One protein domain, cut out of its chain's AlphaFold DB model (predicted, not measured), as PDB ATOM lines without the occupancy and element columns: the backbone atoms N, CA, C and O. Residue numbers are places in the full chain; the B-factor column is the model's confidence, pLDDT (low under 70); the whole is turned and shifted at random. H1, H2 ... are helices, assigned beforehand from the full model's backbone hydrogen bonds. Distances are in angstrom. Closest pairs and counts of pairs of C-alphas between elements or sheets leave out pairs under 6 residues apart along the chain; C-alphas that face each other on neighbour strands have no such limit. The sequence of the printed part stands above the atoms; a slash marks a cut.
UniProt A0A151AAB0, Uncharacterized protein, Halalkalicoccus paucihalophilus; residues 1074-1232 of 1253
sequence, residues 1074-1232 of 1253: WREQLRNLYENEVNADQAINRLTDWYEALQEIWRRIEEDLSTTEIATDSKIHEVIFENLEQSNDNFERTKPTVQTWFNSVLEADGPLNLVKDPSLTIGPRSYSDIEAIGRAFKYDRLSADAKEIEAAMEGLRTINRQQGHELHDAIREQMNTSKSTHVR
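This is residues 1074 to 1232 of the 1253 residues of an uncharacterized protein of Halalkalicoccus paucihalophilus (UniProt A0A151AAB0). Two long helices, H2 and H8, meet near their first residues in a wide V; H3, H4, H6 and H7 gather with H2 into a helical body, and H8 runs out from it as a long arm that makes the length. H1 packs on H8 partway along the arm, and the short H5 lies near the middle of the whole. The printed part has 159 residues with eight named helices, H1 to H8 in order, and no named strand; its class is all helix, and its helix packing is mostly crossed, touching helices standing at large tilts to each other. It is only just loose, close to compact, with a radius of gyration of the C-alphas of 18.6 A and spans of 66 by 32 by 27 A.

H1, residues 1074 to 1084, touches H8, residues 1194 to 1224, at a steep tilt of 63 degrees, opposite ways; the closest C-alphas are those of Trp 1074 and Leu 1215, 6.9 A apart. H2, residues 1089 to 1114, touches H8 with residues 1091 to 1098 alone, at a steep tilt of 64 degrees, opposite ways; the closest C-alphas, of Ala 1091 and Ala 1200, are 4.8 A apart. H3, residues 1121 to 1135, touches H2 about perpendicular at 74 degrees, closest at C-alphas 1124 and 1109, 6.3 A. H4, residues 1143 to 1155, touches H2 only just about perpendicular at 73 degrees, closest at C-alphas 1153 and 1099, 5.9 A. H5, residues 1161 to 1164, touches H1, closest at C-alphas 1164 and 1078, 5.6 A. H6, residues 1175 to 1184, touches H3 about perpendicular at 81 degrees, closest at C-alphas 1184 and 1135, 5.2 A. H7, residues 1188 to 1192, touches H6, closest at C-alphas 1191 and 1179, 4.4 A. H3 and H8 are apart. Every O i to N i+4 pair is within hydrogen-bond range in H1, H2, H3, H4, H6, H7 and H8; H5 is too short for such a pair.

H1 begins at C-alpha 1074 (58.048, 144.307, 121.679) and measures 15.4 A from first to last C-alpha. H2 measures 36.4 A and ends at C-alpha 1114 (77.460, 111.077, 109.713). H3 measures 21.2 A, H4 18.1 A and H6 14.0 A; H5 has four residues and H7 five. H8 measures 44.8 A and ends at C-alpha 1224 (52.097, 160.448, 129.943).

The two C-alphas farthest apart, those of Thr 1116 and Ser 1226, are 67.0 A apart. The printed part has no cut, and no link is long. The mean pLDDT of the printed part is 77.8; 32 residues are under 70, among them 1083 to 1091, 1115 to 1119 and 1210 to 1214.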
ATOM      1  N   TRP A1074      57.466 144.441 123.004       77.38
ATOM      2  CA  TRP A1074      58.048 144.307 121.679       77.38
ATOM      3  C   TRP A1074      57.558 143.054 120.956       77.38
ATOM      4  O   TRP A1074      57.109 143.122 119.812       77.38
ATOM      5  N   ARG A1075      57.565 141.907 121.644       75.88
ATOM      6  CA  ARG A1075      57.063 140.647 121.091       75.88
ATOM      7  C   ARG A1075      55.562 140.710 120.819       75.88
ATOM      8  O   ARG A1075      55.116 140.198 119.796       75.88
ATOM      9  N   GLU A1076      54.775 141.321 121.704       74.56
ATOM     10  CA  GLU A1076      53.335 141.498 121.501       74.56
ATOM     11  C   GLU A1076      53.040 142.404 120.297       74.56
ATOM     12  O   GLU A1076      52.191 142.064 119.471       74.56
ATOM     13  N   GLN A1077      53.783 143.502 120.147       76.62
ATOM     14  CA  GLN A1077      53.638 144.435 119.033       76.62
ATOM     15  C   GLN A1077      54.012 143.795 117.692       76.62
ATOM     16  O   GLN A1077      53.218 143.842 116.753       76.62
ATOM     17  N   LEU A1078      55.155 143.102 117.615       74.62
ATOM     18  CA  LEU A1078      55.546 142.369 116.408       74.62
ATOM     19  C   LEU A1078      54.581 141.217 116.096       74.62
ATOM     20  O   LEU A1078      54.247 140.989 114.931       74.62
ATOM     21  N   ARG A1079      54.076 140.504 117.113       72.12
ATOM     22  CA  ARG A1079      53.062 139.459 116.911       72.12
ATOM     23  C   ARG A1079      51.790 140.045 116.301       72.12
ATOM     24  O   ARG A1079      51.314 139.514 115.304       72.12
ATOM     25  N   ASN A1080      51.282 141.145 116.855       70.88
ATOM     26  CA  ASN A1080      50.065 141.795 116.370       70.88
ATOM     27  C   ASN A1080      50.233 142.345 114.946       70.88
ATOM     28  O   ASN A1080      49.336 142.150 114.125       70.88
ATOM     29  N   LEU A1081      51.386 142.947 114.637       74.50
ATOM     30  CA  LEU A1081      51.715 143.475 113.313       74.50
ATOM     31  C   LEU A1081      51.689 142.373 112.239       74.50
ATOM     32  O   LEU A1081      51.005 142.489 111.220       74.50
ATOM     33  N   TYR A1082      52.425 141.283 112.477       70.88
ATOM     34  CA  TYR A1082      52.584 140.203 111.502       70.88
ATOM     35  C   TYR A1082      51.412 139.206 111.480       70.88
ATOM     36  O   TYR A1082      51.346 138.389 110.566       70.88
ATOM     37  N   GLU A1083      50.499 139.231 112.459       67.00
ATOM     38  CA  GLU A1083      49.268 138.415 112.445       67.00
ATOM     39  C   GLU A1083      48.048 139.157 111.888       67.00
ATOM     40  O   GLU A1083      47.163 138.499 111.344       67.00
ATOM     41  N   ASN A1084      47.992 140.495 111.984       56.66
ATOM     42  CA  ASN A1084      46.769 141.250 111.680       56.66
ATOM     43  C   ASN A1084      46.908 142.337 110.600       56.66
ATOM     44  O   ASN A1084      45.897 142.680 109.988       56.66
ATOM     45  N   GLU A1085      48.099 142.898 110.357       55.16
ATOM     46  CA  GLU A1085      48.228 144.153 109.590       55.16
ATOM     47  C   GLU A1085      49.093 144.047 108.331       55.16
ATOM     48  O   GLU A1085      48.796 144.692 107.322       55.16
ATOM     49  N   VAL A1086      50.137 143.216 108.340       55.72
ATOM     50  CA  VAL A1086      51.075 143.139 107.214       55.72
ATOM     51  C   VAL A1086      50.772 141.932 106.330       55.72
ATOM     52  O   VAL A1086      51.038 140.790 106.694       55.72
ATOM     53  N   ASN A1087      50.299 142.187 105.107       54.50
ATOM     54  CA  ASN A1087      50.233 141.177 104.049       54.50
ATOM     55  C   ASN A1087      51.623 141.023 103.389       54.50
ATOM     56  O   ASN A1087      51.861 141.500 102.280       54.50
ATOM     57  N   ALA A1088      52.581 140.449 104.129       55.22
ATOM     58  CA  ALA A1088      53.996 140.321 103.744       55.22
ATOM     59  C   ALA A1088      54.303 139.053 102.930       55.22
ATOM     60  O   ALA A1088      55.449 138.603 102.914       55.22
ATOM     61  N   ASP A1089      53.314 138.491 102.230       61.75
ATOM     62  CA  ASP A1089      53.441 137.216 101.517       61.75
ATOM     63  C   ASP A1089      54.708 137.152 100.649       61.75
ATOM     64  O   ASP A1089      55.437 136.171 100.687       61.75
ATOM     65  N   GLN A1090      55.058 138.221  99.926       62.44
ATOM     66  CA  GLN A1090      56.218 138.207  99.030       62.44
ATOM     67  C   GLN A1090      57.576 138.278  99.761       62.44
ATOM     68  O   GLN A1090      58.494 137.544  99.396       62.44
ATOM     69  N   ALA A1091      57.711 139.100 100.808       67.06
ATOM     70  CA  ALA A1091      58.950 139.208 101.590       67.06
ATOM     71  C   ALA A1091      59.167 137.980 102.490       67.06
ATOM     72  O   ALA A1091      60.287 137.488 102.615       67.06
ATOM     73  N   ILE A1092      58.084 137.433 103.055       75.31
ATOM     74  CA  ILE A1092      58.111 136.188 103.829       75.31
ATOM     75  C   ILE A1092      58.442 135.004 102.914       75.31
ATOM     76  O   ILE A1092      59.224 134.146 103.316       75.31
ATOM     77  N   ASN A1093      57.947 134.969 101.671       75.12
ATOM     78  CA  ASN A1093      58.328 133.935 100.701       75.12
ATOM     79  C   ASN A1093      59.832 133.979 100.371       75.12
ATOM     80  O   ASN A1093      60.480 132.938 100.352       75.12
ATOM     81  N   ARG A1094      60.423 135.169 100.190       80.88
ATOM     82  CA  ARG A1094      61.877 135.304  99.967       80.88
ATOM     83  C   ARG A1094      62.708 134.978 101.209       80.88
ATOM     84  O   ARG A1094      63.776 134.383 101.096       80.88
ATOM     85  N   LEU A1095      62.205 135.292 102.402       83.56
ATOM     86  CA  LEU A1095      62.817 134.841 103.654       83.56
ATOM     87  C   LEU A1095      62.686 133.319 103.843       83.56
ATOM     88  O   LEU A1095      63.563 132.695 104.437       83.56
ATOM     89  N   THR A1096      61.628 132.713 103.302       85.06
ATOM     90  CA  THR A1096      61.442 131.257 103.276       85.06
ATOM     91  C   THR A1096      62.503 130.594 102.400       85.06
ATOM     92  O   THR A1096      63.106 129.623 102.845       85.06
ATOM     93  N   ASP A1097      62.824 131.163 101.229       85.62
ATOM     94  CA  ASP A1097      63.922 130.672 100.377       85.62
ATOM     95  C   ASP A1097      65.269 130.646 101.133       85.62
ATOM     96  O   ASP A1097      66.045 129.699 100.994       85.62
ATOM     97  N   TRP A1098      65.540 131.654 101.973       90.88
ATOM     98  CA  TRP A1098      66.717 131.688 102.850       90.88
ATOM     99  C   TRP A1098      66.667 130.632 103.959       90.88
ATOM    100  O   TRP A1098      67.613 129.863 104.131       90.88
ATOM    101  N   TYR A1099      65.561 130.582 104.699       91.44
ATOM    102  CA  TYR A1099      65.359 129.656 105.811       91.44
ATOM    103  C   TYR A1099      65.491 128.190 105.362       91.44
ATOM    104  O   TYR A1099      66.262 127.428 105.945       91.44
ATOM    105  N   GLU A1100      64.810 127.804 104.279       89.19
ATOM    106  CA  GLU A1100      64.851 126.437 103.748       89.19
ATOM    107  C   GLU A1100      66.244 126.061 103.229       89.19
ATOM    108  O   GLU A1100      66.703 124.937 103.439       89.19
ATOM    109  N   ALA A1101      66.942 126.996 102.576       89.06
ATOM    110  CA  ALA A1101      68.281 126.740 102.064       89.06
ATOM    111  C   ALA A1101      69.282 126.470 103.196       89.06
ATOM    112  O   ALA A1101      70.072 125.534 103.092       89.06
ATOM    113  N   LEU A1102      69.235 127.233 104.293       91.81
ATOM    114  CA  LEU A1102      70.139 127.023 105.429       91.81
ATOM    115  C   LEU A1102      69.845 125.709 106.168       91.81
ATOM    116  O   LEU A1102      70.788 125.008 106.537       91.81
ATOM    117  N   GLN A1103      68.571 125.328 106.319       90.25
ATOM    118  CA  GLN A1103      68.205 124.027 106.894       90.25
ATOM    119  C   GLN A1103      68.673 122.854 106.027       90.25
ATOM    120  O   GLN A1103      69.212 121.875 106.542       90.25
ATOM    121  N   GLU A1104      68.513 122.953 104.708       88.19
ATOM    122  CA  GLU A1104      68.952 121.903 103.790       88.19
ATOM    123  C   GLU A1104      70.482 121.801 103.718       88.19
ATOM    124  O   GLU A1104      71.018 120.692 103.680       88.19
ATOM    125  N   ILE A1105      71.200 122.932 103.730       89.69
ATOM    126  CA  ILE A1105      72.670 122.951 103.798       89.69
ATOM    127  C   ILE A1105      73.142 122.267 105.083       89.69
ATOM    128  O   ILE A1105      74.014 121.399 105.021       89.69
ATOM    129  N   TRP A1106      72.538 122.608 106.225       89.19
ATOM    130  CA  TRP A1106      72.847 121.981 107.509       89.19
ATOM    131  C   TRP A1106      72.632 120.465 107.465       89.19
ATOM    132  O   TRP A1106      73.559 119.704 107.743       89.19
ATOM    133  N   ARG A1107      71.447 120.023 107.021       88.44
ATOM    134  CA  ARG A1107      71.077 118.602 106.924       88.44
ATOM    135  C   ARG A1107      72.022 117.814 106.017       88.44
ATOM    136  O   ARG A1107      72.419 116.708 106.367       88.44
ATOM    137  N   ARG A1108      72.408 118.366 104.861       86.00
ATOM    138  CA  ARG A1108      73.335 117.696 103.929       86.00
ATOM    139  C   ARG A1108      74.713 117.487 104.541       86.00
ATOM    140  O   ARG A1108      75.276 116.408 104.409       86.00
ATOM    141  N   ILE A1109      75.237 118.497 105.230       85.62
ATOM    142  CA  ILE A1109      76.553 118.408 105.870       85.62
ATOM    143  C   ILE A1109      76.503 117.460 107.068       85.62
ATOM    144  O   ILE A1109      77.442 116.699 107.282       85.62
ATOM    145  N   GLU A1110      75.405 117.461 107.824       85.31
ATOM    146  CA  GLU A1110      75.168 116.497 108.898       85.31
ATOM    147  C   GLU A1110      75.115 115.052 108.371       85.31
ATOM    148  O   GLU A1110      75.761 114.173 108.944       85.31
ATOM    149  N   GLU A1111      74.412 114.799 107.261       83.06
ATOM    150  CA  GLU A1111      74.346 113.488 106.599       83.06
ATOM    151  C   GLU A1111      75.718 113.049 106.055       83.06
ATOM    152  O   GLU A1111      76.148 111.919 106.308       83.06
ATOM    153  N   ASP A1112      76.442 113.945 105.379       78.75
ATOM    154  CA  ASP A1112      77.776 113.676 104.829       78.75
ATOM    155  C   ASP A1112      78.793 113.378 105.944       78.75
ATOM    156  O   ASP A1112      79.552 112.403 105.866       78.75
ATOM    157  N   LEU A1113      78.768 114.148 107.036       81.56
ATOM    158  CA  LEU A1113      79.617 113.904 108.202       81.56
ATOM    159  C   LEU A1113      79.229 112.614 108.921       81.56
ATOM    160  O   LEU A1113      80.115 111.848 109.273       81.56
ATOM    161  N   SER A1114      77.938 112.305 109.055       73.12
ATOM    162  CA  SER A1114      77.460 111.077 109.713       73.12
ATOM    163  C   SER A1114      77.857 109.786 108.983       73.12
ATOM    164  O   SER A1114      77.831 108.706 109.578       73.12
ATOM    165  N   THR A1115      78.243 109.865 107.703       68.75
ATOM    166  CA  THR A1115      78.800 108.721 106.956       68.75
ATOM    167  C   THR A1115      80.307 108.520 107.152       68.75
ATOM    168  O   THR A1115      80.819 107.450 106.812       68.75
ATOM    169  N   THR A1116      81.019 109.503 107.716       60.12
ATOM    170  CA  THR A1116      82.489 109.511 107.836       60.12
ATOM    171  C   THR A1116      83.003 109.649 109.278       60.12
ATOM    172  O   THR A1116      83.976 108.974 109.617       60.12
ATOM    173  N   GLU A1117      82.344 110.422 110.150       63.56
ATOM    174  CA  GLU A1117      82.664 110.645 111.575       63.56
ATOM    175  C   GLU A1117      81.388 110.943 112.418       63.56
ATOM    176  O   GLU A1117      80.266 110.867 111.928       63.56
ATOM    177  N   ILE A1118      81.522 111.249 113.721       64.94
ATOM    178  CA  ILE A1118      80.386 111.675 114.569       64.94
ATOM    179  C   ILE A1118      80.082 113.152 114.278       64.94
ATOM    180  O   ILE A1118      80.869 114.028 114.645       64.94
ATOM    181  N   ALA A1119      78.933 113.434 113.662       68.94
ATOM    182  CA  ALA A1119      78.466 114.797 113.428       68.94
ATOM    183  C   ALA A1119      78.136 115.488 114.766       68.94
ATOM    184  O   ALA A1119      77.257 115.060 115.508       68.94
ATOM    185  N   THR A1120      78.880 116.544 115.095       79.94
ATOM    186  CA  THR A1120      78.569 117.463 116.202       79.94
ATOM    187  C   THR A1120      78.335 118.854 115.619       79.94
ATOM    188  O   THR A1120      79.007 119.212 114.651       79.94
ATOM    189  N   ASP A1121      77.450 119.661 116.211       77.75
ATOM    190  CA  ASP A1121      77.099 121.006 115.710       77.75
ATOM    191  C   ASP A1121      78.333 121.884 115.465       77.75
ATOM    192  O   ASP A1121      78.447 122.563 114.446       77.75
ATOM    193  N   SER A1122      79.324 121.814 116.362       79.56
ATOM    194  CA  SER A1122      80.588 122.545 116.211       79.56
ATOM    195  C   SER A1122      81.379 122.120 114.971       79.56
ATOM    196  O   SER A1122      82.083 122.951 114.394       79.56
ATOM    197  N   LYS A1123      81.304 120.842 114.581       80.31
ATOM    198  CA  LYS A1123      82.000 120.309 113.406       80.31
ATOM    199  C   LYS A1123      81.246 120.628 112.117       80.31
ATOM    200  O   LYS A1123      81.883 120.981 111.131       80.31
ATOM    201  N   ILE A1124      79.913 120.600 112.147       83.56
ATOM    202  CA  ILE A1124      79.065 121.034 111.025       83.56
ATOM    203  C   ILE A1124      79.333 122.513 110.710       83.56
ATOM    204  O   ILE A1124      79.650 122.852 109.572       83.56
ATOM    205  N   HIS A1125      79.329 123.385 111.725       85.25
ATOM    206  CA  HIS A1125      79.659 124.810 111.571       85.25
ATOM    207  C   HIS A1125      81.078 125.062 111.043       85.25
ATOM    208  O   HIS A1125      81.308 126.030 110.320       85.25
ATOM    209  N   GLU A1126      82.046 124.219 111.410       84.19
ATOM    210  CA  GLU A1126      83.414 124.303 110.892       84.19
ATOM    211  C   GLU A1126      83.475 123.982 109.398       84.19
ATOM    212  O   GLU A1126      84.008 124.785 108.637       84.19
ATOM    213  N   VAL A1127      82.841 122.888 108.971       84.94
ATOM    214  CA  VAL A1127      82.763 122.506 107.555       84.94
ATOM    215  C   VAL A1127      81.991 123.545 106.734       84.94
ATOM    216  O   VAL A1127      82.374 123.844 105.605       84.94
ATOM    217  N   ILE A1128      80.932 124.144 107.295       87.44
ATOM    218  CA  ILE A1128      80.197 125.232 106.635       87.44
ATOM    219  C   ILE A1128      81.121 126.424 106.364       87.44
ATOM    220  O   ILE A1128      81.157 126.938 105.246       87.44
ATOM    221  N   PHE A1129      81.872 126.859 107.377       87.38
ATOM    222  CA  PHE A1129      82.749 128.018 107.260       87.38
ATOM    223  C   PHE A1129      83.928 127.766 106.308       87.38
ATOM    224  O   PHE A1129      84.197 128.602 105.449       87.38
ATOM    225  N   GLU A1130      84.575 126.597 106.390       85.19
ATOM    226  CA  GLU A1130      85.673 126.214 105.486       85.19
ATOM    227  C   GLU A1130      85.223 126.185 104.017       85.19
ATOM    228  O   GLU A1130      85.933 126.677 103.139       85.19
ATOM    229  N   ASN A1131      84.020 125.673 103.737       84.38
ATOM    230  CA  ASN A1131      83.467 125.662 102.381       84.38
ATOM    231  C   ASN A1131      83.171 127.076 101.852       84.38
ATOM    232  O   ASN A1131      83.338 127.325 100.654       84.38
ATOM    233  N   LEU A1132      82.755 128.006 102.720       85.38
ATOM    234  CA  LEU A1132      82.523 129.408 102.352       85.38
ATOM    235  C   LEU A1132      83.824 130.138 102.026       85.38
ATOM    236  O   LEU A1132      83.865 130.858 101.027       85.38
ATOM    237  N   GLU A1133      84.867 129.917 102.827       81.00
ATOM    238  CA  GLU A1133      86.195 130.509 102.643       81.00
ATOM    239  C   GLU A1133      86.893 129.960 101.386       81.00
ATOM    240  O   GLU A1133      87.453 130.720 100.603       81.00
ATOM    241  N   GLN A1134      86.795 128.650 101.123       81.94
ATOM    242  CA  GLN A1134      87.398 128.028  99.933       81.94
ATOM    243  C   GLN A1134      86.691 128.389  98.621       81.94
ATOM    244  O   GLN A1134      87.318 128.381  97.563       81.94
ATOM    245  N   SER A1135      85.385 128.666  98.671       80.75
ATOM    246  CA  SER A1135      84.579 128.919  97.469       80.75
ATOM    247  C   SER A1135      84.485 130.400  97.088       80.75
ATOM    248  O   SER A1135      83.917 130.710  96.038       80.75
ATOM    249  N   ASN A1136      84.995 131.320  97.917       79.56
ATOM    250  CA  ASN A1136      84.864 132.763  97.707       79.56
ATOM    251  C   ASN A1136      86.169 133.506  98.054       79.56
ATOM    252  O   ASN A1136      86.526 133.612  99.220       79.56
ATOM    253  N   ASP A1137      86.818 134.106  97.047       68.38
ATOM    254  CA  ASP A1137      88.152 134.733  97.172       68.38
ATOM    255  C   ASP A1137      88.239 135.895  98.191       68.38
ATOM    256  O   ASP A1137      89.336 136.223  98.632       68.38
ATOM    257  N   ASN A1138      87.110 136.511  98.576       65.06
ATOM    258  CA  ASN A1138      87.033 137.659  99.499       65.06
ATOM    259  C   ASN A1138      85.832 137.546 100.470       65.06
ATOM    260  O   ASN A1138      84.972 138.428 100.511       65.06
ATOM    261  N   PHE A1139      85.711 136.448 101.225       78.50
ATOM    262  CA  PHE A1139      84.670 136.324 102.257       78.50
ATOM    263  C   PHE A1139      85.123 136.950 103.588       78.50
ATOM    264  O   PHE A1139      85.851 136.348 104.367       78.50
ATOM    265  N   GLU A1140      84.685 138.179 103.863       73.81
ATOM    266  CA  GLU A1140      85.169 139.000 104.990       73.81
ATOM    267  C   GLU A1140      84.472 138.724 106.342       73.81
ATOM    268  O   GLU A1140      84.589 139.514 107.282       73.81
ATOM    269  N   ARG A1141      83.672 137.655 106.468       80.62
ATOM    270  CA  ARG A1141      82.857 137.399 107.674       80.62
ATOM    271  C   ARG A1141      83.523 136.405 108.610       80.62
ATOM    272  O   ARG A1141      84.136 135.435 108.188       80.62
ATOM    273  N   THR A1142      83.353 136.630 109.910       82.56
ATOM    274  CA  THR A1142      83.930 135.766 110.947       82.56
ATOM    275  C   THR A1142      83.094 134.500 111.163       82.56
ATOM    276  O   THR A1142      81.874 134.508 110.977       82.56
ATOM    277  N   LYS A1143      83.735 133.414 111.618       79.75
ATOM    278  CA  LYS A1143      83.071 132.137 111.942       79.75
ATOM    279  C   LYS A1143      81.868 132.297 112.892       79.75
ATOM    280  O   LYS A1143      80.813 131.756 112.565       79.75
ATOM    281  N   PRO A1144      81.934 133.090 113.984       81.06
ATOM    282  CA  PRO A1144      80.775 133.348 114.847       81.06
ATOM    283  C   PRO A1144      79.584 134.014 114.140       81.06
ATOM    284  O   PRO A1144      78.429 133.715 114.444       81.06
ATOM    285  N   THR A1145      79.838 134.906 113.178       79.56
ATOM    286  CA  THR A1145      78.773 135.586 112.424       79.56
ATOM    287  C   THR A1145      77.983 134.594 111.573       79.56
ATOM    288  O   THR A1145      76.754 134.600 111.606       79.56
ATOM    289  N   VAL A1146      78.679 133.696 110.872       83.50
ATOM    290  CA  VAL A1146      78.043 132.640 110.069       83.50
ATOM    291  C   VAL A1146      77.297 131.651 110.966       83.50
ATOM    292  O   VAL A1146      76.154 131.307 110.672       83.50
ATOM    293  N   GLN A1147      77.892 131.264 112.101       85.69
ATOM    294  CA  GLN A1147      77.232 130.413 113.098       85.69
ATOM    295  C   GLN A1147      75.901 131.004 113.567       85.69
ATOM    296  O   GLN A1147      74.904 130.294 113.650       85.69
ATOM    297  N   THR A1148      75.872 132.314 113.820       85.94
ATOM    298  CA  THR A1148      74.669 133.021 114.278       85.94
ATOM    299  C   THR A1148      73.536 132.936 113.254       85.94
ATOM    300  O   THR A1148      72.383 132.744 113.640       85.94
ATOM    301  N   TRP A1149      73.837 133.033 111.955       90.69
ATOM    302  CA  TRP A1149      72.826 132.918 110.900       90.69
ATOM    303  C   TRP A1149      72.190 131.528 110.849       90.69
ATOM    304  O   TRP A1149      70.967 131.422 110.795       90.69
ATOM    305  N   PHE A1150      73.004 130.472 110.918       89.06
ATOM    306  CA  PHE A1150      72.510 129.094 110.924       89.06
ATOM    307  C   PHE A1150      71.762 128.764 112.217       89.06
ATOM    308  O   PHE A1150      70.652 128.250 112.147       89.06
ATOM    309  N   ASN A1151      72.298 129.134 113.383       87.12
ATOM    310  CA  ASN A1151      71.619 128.909 114.662       87.12
ATOM    311  C   ASN A1151      70.263 129.620 114.708       87.12
ATOM    312  O   ASN A1151      69.282 129.011 115.111       87.12
ATOM    313  N   SER A1152      70.175 130.858 114.210       86.25
ATOM    314  CA  SER A1152      68.901 131.591 114.167       86.25
ATOM    315  C   SER A1152      67.842 130.871 113.327       86.25
ATOM    316  O   SER A1152      66.672 130.861 113.692       86.25
ATOM    317  N   VAL A1153      68.244 130.244 112.215       89.12
ATOM    318  CA  VAL A1153      67.359 129.441 111.354       89.12
ATOM    319  C   VAL A1153      66.984 128.101 111.996       89.12
ATOM    320  O   VAL A1153      65.866 127.631 111.804       89.12
ATOM    321  N   LEU A1154      67.887 127.482 112.755       85.31
ATOM    322  CA  LEU A1154      67.644 126.199 113.424       85.31
ATOM    323  C   LEU A1154      66.794 126.342 114.696       85.31
ATOM    324  O   LEU A1154      66.009 125.452 115.005       85.31
ATOM    325  N   GLU A1155      66.942 127.452 115.420       84.12
ATOM    326  CA  GLU A1155      66.153 127.788 116.612       84.12
ATOM    327  C   GLU A1155      64.759 128.333 116.258       84.12
ATOM    328  O   GLU A1155      63.857 128.340 117.096       84.12
ATOM    329  N   ALA A1156      64.557 128.788 115.021       84.88
ATOM    330  CA  ALA A1156      63.270 129.275 114.548       84.88
ATOM    331  C   ALA A1156      62.298 128.121 114.227       84.88
ATOM    332  O   ALA A1156      62.578 127.288 113.374       84.88
ATOM    333  N   ASP A1157      61.081 128.160 114.788       78.56
ATOM    334  CA  ASP A1157      59.974 127.243 114.432       78.56
ATOM    335  C   ASP A1157      59.394 127.482 113.012       78.56
ATOM    336  O   ASP A1157      58.463 126.801 112.572       78.56
ATOM    337  N   GLY A1158      59.913 128.477 112.285       80.56
ATOM    338  CA  GLY A1158      59.534 128.822 110.915       80.56
ATOM    339  C   GLY A1158      60.121 130.166 110.458       80.56
ATOM    340  O   GLY A1158      60.565 130.959 111.292       80.56
ATOM    341  N   PRO A1159      60.075 130.490 109.150       80.31
ATOM    342  CA  PRO A1159      60.705 131.694 108.589       80.31
ATOM    343  C   PRO A1159      60.145 132.995 109.178       80.31
ATOM    344  O   PRO A1159      60.870 133.970 109.341       80.31
ATOM    345  N   LEU A1160      58.868 133.005 109.572       80.56
ATOM    346  CA  LEU A1160      58.245 134.156 110.226       80.56
ATOM    347  C   LEU A1160      58.791 134.398 111.644       80.56
ATOM    348  O   LEU A1160      58.783 135.531 112.123       80.56
ATOM    349  N   ASN A1161      59.289 133.353 112.314       80.06
ATOM    350  CA  ASN A1161      59.822 133.468 113.669       80.06
ATOM    351  C   ASN A1161      61.145 134.243 113.700       80.06
ATOM    352  O   ASN A1161      61.399 134.963 114.658       80.06
ATOM    353  N   LEU A1162      61.917 134.200 112.608       80.31
ATOM    354  CA  LEU A1162      63.126 135.014 112.435       80.31
ATOM    355  C   LEU A1162      62.859 136.520 112.535       80.31
ATOM    356  O   LEU A1162      63.770 137.286 112.829       80.31
ATOM    357  N   VAL A1163      61.626 136.947 112.250       79.94
ATOM    358  CA  VAL A1163      61.220 138.358 112.247       79.94
ATOM    359  C   VAL A1163      60.448 138.725 113.514       79.94
ATOM    360  O   VAL A1163      60.550 139.858 113.979       79.94
ATOM    361  N   LYS A1164      59.682 137.775 114.069       74.62
ATOM    362  CA  LYS A1164      58.862 137.960 115.276       74.62
ATOM    363  C   LYS A1164      59.658 137.852 116.576       74.62
ATOM    364  O   LYS A1164      59.274 138.492 117.555       74.62
ATOM    365  N   ASP A1165      60.713 137.036 116.612       74.56
ATOM    366  CA  ASP A1165      61.504 136.827 117.822       74.56
ATOM    367  C   ASP A1165      62.788 137.672 117.802       74.56
ATOM    368  O   ASP A1165      63.699 137.395 117.020       74.56
ATOM    369  N   PRO A1166      62.902 138.705 118.656       67.94
ATOM    370  CA  PRO A1166      64.050 139.612 118.663       67.94
ATOM    371  C   PRO A1166      65.380 138.949 119.054       67.94
ATOM    372  O   PRO A1166      66.426 139.562 118.858       67.94
ATOM    373  N   SER A1167      65.371 137.734 119.620       70.00
ATOM    374  CA  SER A1167      66.602 136.975 119.889       70.00
ATOM    375  C   SER A1167      67.181 136.277 118.659       70.00
ATOM    376  O   SER A1167      68.317 135.810 118.723       70.00
ATOM    377  N   LEU A1168      66.441 136.211 117.549       78.94
ATOM    378  CA  LEU A1168      66.864 135.542 116.322       78.94
ATOM    379  C   LEU A1168      67.339 136.562 115.280       78.94
ATOM    380  O   LEU A1168      66.840 137.682 115.177       78.94
ATOM    381  N   THR A1169      68.329 136.177 114.474       81.62
ATOM    382  CA  THR A1169      68.836 137.013 113.380       81.62
ATOM    383  C   THR A1169      68.140 136.660 112.070       81.62
ATOM    384  O   THR A1169      68.249 135.534 111.595       81.62
ATOM    385  N   ILE A1170      67.510 137.650 111.428       81.88
ATOM    386  CA  ILE A1170      66.811 137.495 110.133       81.88
ATOM    387  C   ILE A1170      67.732 136.944 109.023       81.88
ATOM    388  O   ILE A1170      67.276 136.222 108.142       81.88
ATOM    389  N   GLY A1171      69.030 137.260 109.070       84.00
ATOM    390  CA  GLY A1171      70.040 136.810 108.103       84.00
ATOM    391  C   GLY A1171      71.161 137.842 107.893       84.00
ATOM    392  O   GLY A1171      71.219 138.831 108.637       84.00
ATOM    393  N   PRO A1172      72.042 137.655 106.895       83.56
ATOM    394  CA  PRO A1172      73.101 138.599 106.524       83.56
ATOM    395  C   PRO A1172      72.558 139.941 106.013       83.56
ATOM    396  O   PRO A1172      71.440 140.039 105.509       83.56
ATOM    397  N   ARG A1173      73.373 140.993 106.142       79.56
ATOM    398  CA  ARG A1173      73.036 142.364 105.706       79.56
ATOM    399  C   ARG A1173      73.511 142.713 104.293       79.56
ATOM    400  O   ARG A1173      73.299 143.840 103.879       79.56
ATOM    401  N   SER A1174      74.193 141.791 103.618       79.75
ATOM    402  CA  SER A1174      74.729 141.995 102.274       79.75
ATOM    403  C   SER A1174      74.277 140.867 101.357       79.75
ATOM    404  O   SER A1174      74.449 139.695 101.711       79.75
ATOM    405  N   TYR A1175      73.793 141.189 100.156       79.06
ATOM    406  CA  TYR A1175      73.507 140.170  99.141       79.06
ATOM    407  C   TYR A1175      74.758 139.372  98.776       79.06
ATOM    408  O   TYR A1175      74.641 138.201  98.435       79.06
ATOM    409  N   SER A1176      75.957 139.965  98.880       81.62
ATOM    410  CA  SER A1176      77.216 139.260  98.610       81.62
ATOM    411  C   SER A1176      77.398 138.052  99.525       81.62
ATOM    412  O   SER A1176      77.954 137.046  99.099       81.62
ATOM    413  N   ASP A1177      76.916 138.140 100.766       85.50
ATOM    414  CA  ASP A1177      77.035 137.074 101.760       85.50
ATOM    415  C   ASP A1177      75.997 135.968 101.494       85.50
ATOM    416  O   ASP A1177      76.306 134.783 101.615       85.50
ATOM    417  N   ILE A1178      74.788 136.347 101.059       87.25
ATOM    418  CA  ILE A1178      73.733 135.411 100.620       87.25
ATOM    419  C   ILE A1178      74.193 134.653  99.373       87.25
ATOM    420  O   ILE A1178      74.096 133.427  99.303       87.25
ATOM    421  N   GLU A1179      74.754 135.381  98.409       85.06
ATOM    422  CA  GLU A1179      75.292 134.830  97.172       85.06
ATOM    423  C   GLU A1179      76.508 133.936  97.442       85.06
ATOM    424  O   GLU A1179      76.619 132.867  96.851       85.06
ATOM    425  N   ALA A1180      77.400 134.319  98.363       85.06
ATOM    426  CA  ALA A1180      78.554 133.510  98.758       85.06
ATOM    427  C   ALA A1180      78.132 132.149  99.336       85.06
ATOM    428  O   ALA A1180      78.752 131.132  99.011       85.06
ATOM    429  N   ILE A1181      77.053 132.117 100.129       87.69
ATOM    430  CA  ILE A1181      76.443 130.879 100.640       87.69
ATOM    431  C   ILE A1181      75.797 130.080  99.508       87.69
ATOM    432  O   ILE A1181      76.039 128.876  99.389       87.69
ATOM    433  N   GLY A1182      75.050 130.742  98.624       87.19
ATOM    434  CA  GLY A1182      74.493 130.115  97.427       87.19
ATOM    435  C   GLY A1182      75.561 129.468  96.542       87.19
ATOM    436  O   GLY A1182      75.402 128.323  96.118       87.19
ATOM    437  N   ARG A1183      76.687 130.150  96.308       83.94
ATOM    438  CA  ARG A1183      77.804 129.651  95.492       83.94
ATOM    439  C   ARG A1183      78.539 128.497  96.166       83.94
ATOM    440  O   ARG A1183      78.755 127.474  95.515       83.94
ATOM    441  N   ALA A1184      78.867 128.622  97.453       87.62
ATOM    442  CA  ALA A1184      79.603 127.594  98.192       87.62
ATOM    443  C   ALA A1184      78.856 126.253  98.245       87.62
ATOM    444  O   ALA A1184      79.465 125.195  98.102       87.62
ATOM    445  N   PHE A1185      77.524 126.289  98.366       89.25
ATOM    446  CA  PHE A1185      76.697 125.083  98.490       89.25
ATOM    447  C   PHE A1185      75.864 124.757  97.245       89.25
ATOM    448  O   PHE A1185      75.005 123.874  97.291       89.25
ATOM    449  N   LYS A1186      76.136 125.429  96.117       84.75
ATOM    450  CA  LYS A1186      75.445 125.242  94.824       84.75
ATOM    451  C   LYS A1186      73.918 125.366  94.935       84.75
ATOM    452  O   LYS A1186      73.168 124.583  94.353       84.75
ATOM    453  N   TYR A1187      73.467 126.349  95.705       86.06
ATOM    454  CA  TYR A1187      72.063 126.709  95.859       86.06
ATOM    455  C   TYR A1187      71.722 127.849  94.892       86.06
ATOM    456  O   TYR A1187      71.804 129.029  95.235       86.06
ATOM    457  N   ASP A1188      71.342 127.492  93.661       79.06
ATOM    458  CA  ASP A1188      71.124 128.448  92.561       79.06
ATOM    459  C   ASP A1188      70.103 129.543  92.902       79.06
ATOM    460  O   ASP A1188      70.266 130.678  92.466       79.06
ATOM    461  N   ARG A1189      69.090 129.237  93.726       80.12
ATOM    462  CA  ARG A1189      68.109 130.231  94.192       80.12
ATOM    463  C   ARG A1189      68.734 131.319  95.065       80.12
ATOM    464  O   ARG A1189      68.441 132.485  94.849       80.12
ATOM    465  N   LEU A1190      69.625 130.963  95.997       84.88
ATOM    466  CA  LEU A1190      70.317 131.957  96.825       84.88
ATOM    467  C   LEU A1190      71.296 132.796  96.005       84.88
ATOM    468  O   LEU A1190      71.463 133.972  96.293       84.88
ATOM    469  N   SER A1191      71.923 132.211  94.981       81.69
ATOM    470  CA  SER A1191      72.850 132.930  94.099       81.69
ATOM    471  C   SER A1191      72.126 133.869  93.126       81.69
ATOM    472  O   SER A1191      72.560 134.999  92.923       81.69
ATOM    473  N   ALA A1192      71.027 133.416  92.514       75.12
ATOM    474  CA  ALA A1192      70.276 134.189  91.524       75.12
ATOM    475  C   ALA A1192      69.432 135.295  92.170       75.12
ATOM    476  O   ALA A1192      69.426 136.423  91.678       75.12
ATOM    477  N   ASP A1193      68.788 134.991  93.299       83.56
ATOM    478  CA  ASP A1193      67.846 135.897  93.958       83.56
ATOM    479  C   ASP A1193      68.487 136.619  95.161       83.56
ATOM    480  O   ASP A1193      67.785 137.265  95.935       83.56
ATOM    481  N   ALA A1194      69.819 136.562  95.322       78.81
ATOM    482  CA  ALA A1194      70.554 137.107  96.473       78.81
ATOM    483  C   ALA A1194      70.149 138.547  96.832       78.81
ATOM    484  O   ALA A1194      69.943 138.869  98.000       78.81
ATOM    485  N   LYS A1195      70.016 139.404  95.812       66.38
ATOM    486  CA  LYS A1195      69.621 140.813  95.957       66.38
ATOM    487  C   LYS A1195      68.162 140.973  96.371       66.38
ATOM    488  O   LYS A1195      67.845 141.844  97.167       66.38
ATOM    489  N   GLU A1196      67.275 140.129  95.854       71.25
ATOM    490  CA  GLU A1196      65.855 140.159  96.218       71.25
ATOM    491  C   GLU A1196      65.627 139.621  97.637       71.25
ATOM    492  O   GLU A1196      64.764 140.119  98.355       71.25
ATOM    493  N   ILE A1197      66.421 138.632  98.064       76.75
ATOM    494  CA  ILE A1197      66.409 138.105  99.434       76.75
ATOM    495  C   ILE A1197      66.986 139.142 100.406       76.75
ATOM    496  O   ILE A1197      66.393 139.372 101.456       76.75
ATOM    497  N   GLU A1198      68.092 139.809 100.057       77.06
ATOM    498  CA  GLU A1198      68.634 140.928 100.840       77.06
ATOM    499  C   GLU A1198      67.602 142.047 100.997       77.06
ATOM    500  O   GLU A1198      67.341 142.462 102.125       77.06
ATOM    501  N   ALA A1199      66.986 142.492  99.897       64.19
ATOM    502  CA  ALA A1199      65.955 143.527  99.910       64.19
ATOM    503  C   ALA A1199      64.757 143.114 100.780       64.19
ATOM    504  O   ALA A1199      64.298 143.882 101.622       64.19
ATOM    505  N   ALA A1200      64.299 141.860 100.682       73.06
ATOM    506  CA  ALA A1200      63.241 141.343 101.548       73.06
ATOM    507  C   ALA A1200      63.647 141.342 103.033       73.06
ATOM    508  O   ALA A1200      62.865 141.759 103.890       73.06
ATOM    509  N   MET A1201      64.871 140.913 103.358       80.44
ATOM    510  CA  MET A1201      65.392 140.939 104.726       80.44
ATOM    511  C   MET A1201      65.555 142.364 105.258       80.44
ATOM    512  O   MET A1201      65.249 142.610 106.425       80.44
ATOM    513  N   GLU A1202      66.027 143.304 104.441       69.44
ATOM    514  CA  GLU A1202      66.198 144.700 104.845       69.44
ATOM    515  C   GLU A1202      64.858 145.426 104.967       69.44
ATOM    516  O   GLU A1202      64.669 146.183 105.919       69.44
ATOM    517  N   GLY A1203      63.885 145.118 104.107       65.31
ATOM    518  CA  GLY A1203      62.502 145.563 104.244       65.31
ATOM    519  C   GLY A1203      61.879 145.083 105.557       65.31
ATOM    520  O   GLY A1203      61.319 145.883 106.305       65.31
ATOM    521  N   LEU A1204      62.058 143.806 105.916       71.44
ATOM    522  CA  LEU A1204      61.587 143.258 107.197       71.44
ATOM    523  C   LEU A1204      62.322 143.870 108.401       71.44
ATOM    524  O   LEU A1204      61.688 144.207 109.399       71.44
ATOM    525  N   ARG A1205      63.639 144.104 108.306       73.81
ATOM    526  CA  ARG A1205      64.392 144.847 109.335       73.81
ATOM    527  C   ARG A1205      63.915 146.289 109.460       73.81
ATOM    528  O   ARG A1205      63.886 146.807 110.568       73.81
ATOM    529  N   THR A1206      63.551 146.936 108.359       64.25
ATOM    530  CA  THR A1206      63.059 148.319 108.342       64.25
ATOM    531  C   THR A1206      61.672 148.414 108.967       64.25
ATOM    532  O   THR A1206      61.460 149.287 109.805       64.25
ATOM    533  N   ILE A1207      60.779 147.464 108.671       67.56
ATOM    534  CA  ILE A1207      59.481 147.327 109.348       67.56
ATOM    535  C   ILE A1207      59.692 147.120 110.856       67.56
ATOM    536  O   ILE A1207      59.098 147.842 111.656       67.56
ATOM    537  N   ASN A1208      60.607 146.232 111.261       68.88
ATOM    538  CA  ASN A1208      60.955 146.051 112.673       68.88
ATOM    539  C   ASN A1208      61.595 147.312 113.294       68.88
ATOM    540  O   ASN A1208      61.346 147.611 114.451       68.88
ATOM    541  N   ARG A1209      62.386 148.113 112.571       70.44
ATOM    542  CA  ARG A1209      62.897 149.396 113.105       70.44
ATOM    543  C   ARG A1209      61.776 150.424 113.282       70.44
ATOM    544  O   ARG A1209      61.742 151.118 114.294       70.44
ATOM    545  N   GLN A1210      60.854 150.503 112.322       64.88
ATOM    546  CA  GLN A1210      59.697 151.394 112.380       64.88
ATOM    547  C   GLN A1210      58.779 151.044 113.553       64.88
ATOM    548  O   GLN A1210      58.411 151.926 114.326       64.88
ATOM    549  N   GLN A1211      58.481 149.758 113.737       68.25
ATOM    550  CA  GLN A1211      57.724 149.304 114.896       68.25
ATOM    551  C   GLN A1211      58.430 149.651 116.205       68.25
ATOM    552  O   GLN A1211      57.762 149.986 117.175       68.25
ATOM    553  N   GLY A1212      59.768 149.653 116.239       64.94
ATOM    554  CA  GLY A1212      60.528 150.067 117.420       64.94
ATOM    555  C   GLY A1212      60.243 151.522 117.786       64.94
ATOM    556  O   GLY A1212      60.033 151.848 118.952       64.94
ATOM    557  N   HIS A1213      60.142 152.403 116.789       65.25
ATOM    558  CA  HIS A1213      59.727 153.790 117.005       65.25
ATOM    559  C   HIS A1213      58.283 153.904 117.504       65.25
ATOM    560  O   HIS A1213      58.028 154.670 118.432       65.25
ATOM    561  N   GLU A1214      57.362 153.114 116.951       68.81
ATOM    562  CA  GLU A1214      55.966 153.069 117.405       68.81
ATOM    563  C   GLU A1214      55.845 152.512 118.835       68.81
ATOM    564  O   GLU A1214      55.064 153.035 119.627       68.81
ATOM    565  N   LEU A1215      56.668 151.524 119.210       75.19
ATOM    566  CA  LEU A1215      56.775 151.025 120.584       75.19
ATOM    567  C   LEU A1215      57.253 152.136 121.528       75.19
ATOM    568  O   LEU A1215      56.665 152.345 122.587       75.19
ATOM    569  N   HIS A1216      58.291 152.886 121.149       73.00
ATOM    570  CA  HIS A1216      58.770 154.016 121.948       73.00
ATOM    571  C   HIS A1216      57.701 155.111 122.100       73.00
ATOM    572  O   HIS A1216      57.570 155.695 123.183       73.00
ATOM    573  N   ASP A1217      56.909 155.381 121.062       72.50
ATOM    574  CA  ASP A1217      55.779 156.309 121.139       72.50
ATOM    575  C   ASP A1217      54.668 155.777 122.057       72.50
ATOM    576  O   ASP A1217      54.189 156.526 122.913       72.50
ATOM    577  N   ALA A1218      54.336 154.486 121.977       74.44
ATOM    578  CA  ALA A1218      53.365 153.832 122.855       74.44
ATOM    579  C   ALA A1218      53.818 153.839 124.325       74.44
ATOM    580  O   ALA A1218      53.027 154.140 125.221       74.44
ATOM    581  N   ILE A1219      55.102 153.580 124.592       79.00
ATOM    582  CA  ILE A1219      55.711 153.684 125.926       79.00
ATOM    583  C   ILE A1219      55.598 155.120 126.455       79.00
ATOM    584  O   ILE A1219      55.182 155.336 127.597       79.00
ATOM    585  N   ARG A1220      55.915 156.121 125.625       79.75
ATOM    586  CA  ARG A1220      55.796 157.540 125.989       79.75
ATOM    587  C   ARG A1220      54.346 157.917 126.298       79.75
ATOM    588  O   ARG A1220      54.094 158.614 127.281       79.75
ATOM    589  N   GLU A1221      53.390 157.470 125.489       78.12
ATOM    590  CA  GLU A1221      51.963 157.704 125.725       78.12
ATOM    591  C   GLU A1221      51.496 157.050 127.028       78.12
ATOM    592  O   GLU A1221      50.882 157.721 127.860       78.12
ATOM    593  N   GLN A1222      51.861 155.789 127.276       79.69
ATOM    594  CA  GLN A1222      51.529 155.094 128.523       79.69
ATOM    595  C   GLN A1222      52.107 155.798 129.760       79.69
ATOM    596  O   GLN A1222      51.412 155.896 130.773       79.69
ATOM    597  N   MET A1223      53.318 156.356 129.667       78.88
ATOM    598  CA  MET A1223      53.950 157.146 130.733       78.88
ATOM    599  C   MET A1223      53.287 158.516 130.957       78.88
ATOM    600  O   MET A1223      53.212 158.985 132.096       78.88
ATOM    601  N   ASN A1224      52.763 159.140 129.897       76.88
ATOM    602  CA  ASN A1224      52.097 160.448 129.943       76.88
ATOM    603  C   ASN A1224      50.587 160.380 130.245       76.88
ATOM    604  O   ASN A1224      49.975 161.399 130.572       76.88
ATOM    605  N   THR A1225      49.965 159.200 130.182       74.06
ATOM    606  CA  THR A1225      48.550 159.031 130.549       74.06
ATOM    607  C   THR A1225      48.325 159.154 132.058       74.06
ATOM    608  O   THR A1225      49.151 158.744 132.864       74.06
ATOM    609  N   SER A1226      47.177 159.700 132.472       63.19
ATOM    610  CA  SER A1226      46.801 159.850 133.889       63.19
ATOM    611  C   SER A1226      46.329 158.549 134.561       63.19
ATOM    612  O   SER A1226      46.070 158.549 135.765       63.19
ATOM    613  N   LYS A1227      46.206 157.448 133.805       68.50
ATOM    614  CA  LYS A1227      45.806 156.120 134.295       68.50
ATOM    615  C   LYS A1227      47.050 155.296 134.646       68.50
ATOM    616  O   LYS A1227      48.078 155.438 133.995       68.50
ATOM    617  N   SER A1228      46.953 154.436 135.661       67.31
ATOM    618  CA  SER A1228      48.012 153.460 135.959       67.31
ATOM    619  C   SER A1228      48.104 152.458 134.807       67.31
ATOM    620  O   SER A1228      47.087 151.882 134.420       67.31
ATOM    621  N   THR A1229      49.290 152.309 134.223       76.38
ATOM    622  CA  THR A1229      49.591 151.393 133.115       76.38
ATOM    623  C   THR A1229      50.733 150.474 133.533       76.38
ATOM    624  O   THR A1229      51.553 150.850 134.368       76.38
ATOM    625  N   HIS A1230      50.810 149.286 132.931       75.88
ATOM    626  CA  HIS A1230      51.842 148.290 133.244       75.88
ATOM    627  C   HIS A1230      53.268 148.857 133.094       75.88
ATOM    628  O   HIS A1230      54.112 148.659 133.963       75.88
ATOM    629  N   VAL A1231      53.505 149.669 132.054       78.75
ATOM    630  CA  VAL A1231      54.775 150.386 131.833       78.75
ATOM    631  C   VAL A1231      55.064 151.395 132.947       78.75
ATOM    632  O   VAL A1231      56.180 151.453 133.451       78.75
ATOM    633  N   ARG A1232      54.063 152.180 133.361       76.69
ATOM    634  CA  ARG A1232      54.227 153.223 134.383       76.69
ATOM    635  C   ARG A1232      54.424 152.656 135.790       76.69
ATOM    636  O   ARG A1232      55.082 153.299 136.602       76.69
TER     637      ARG A1232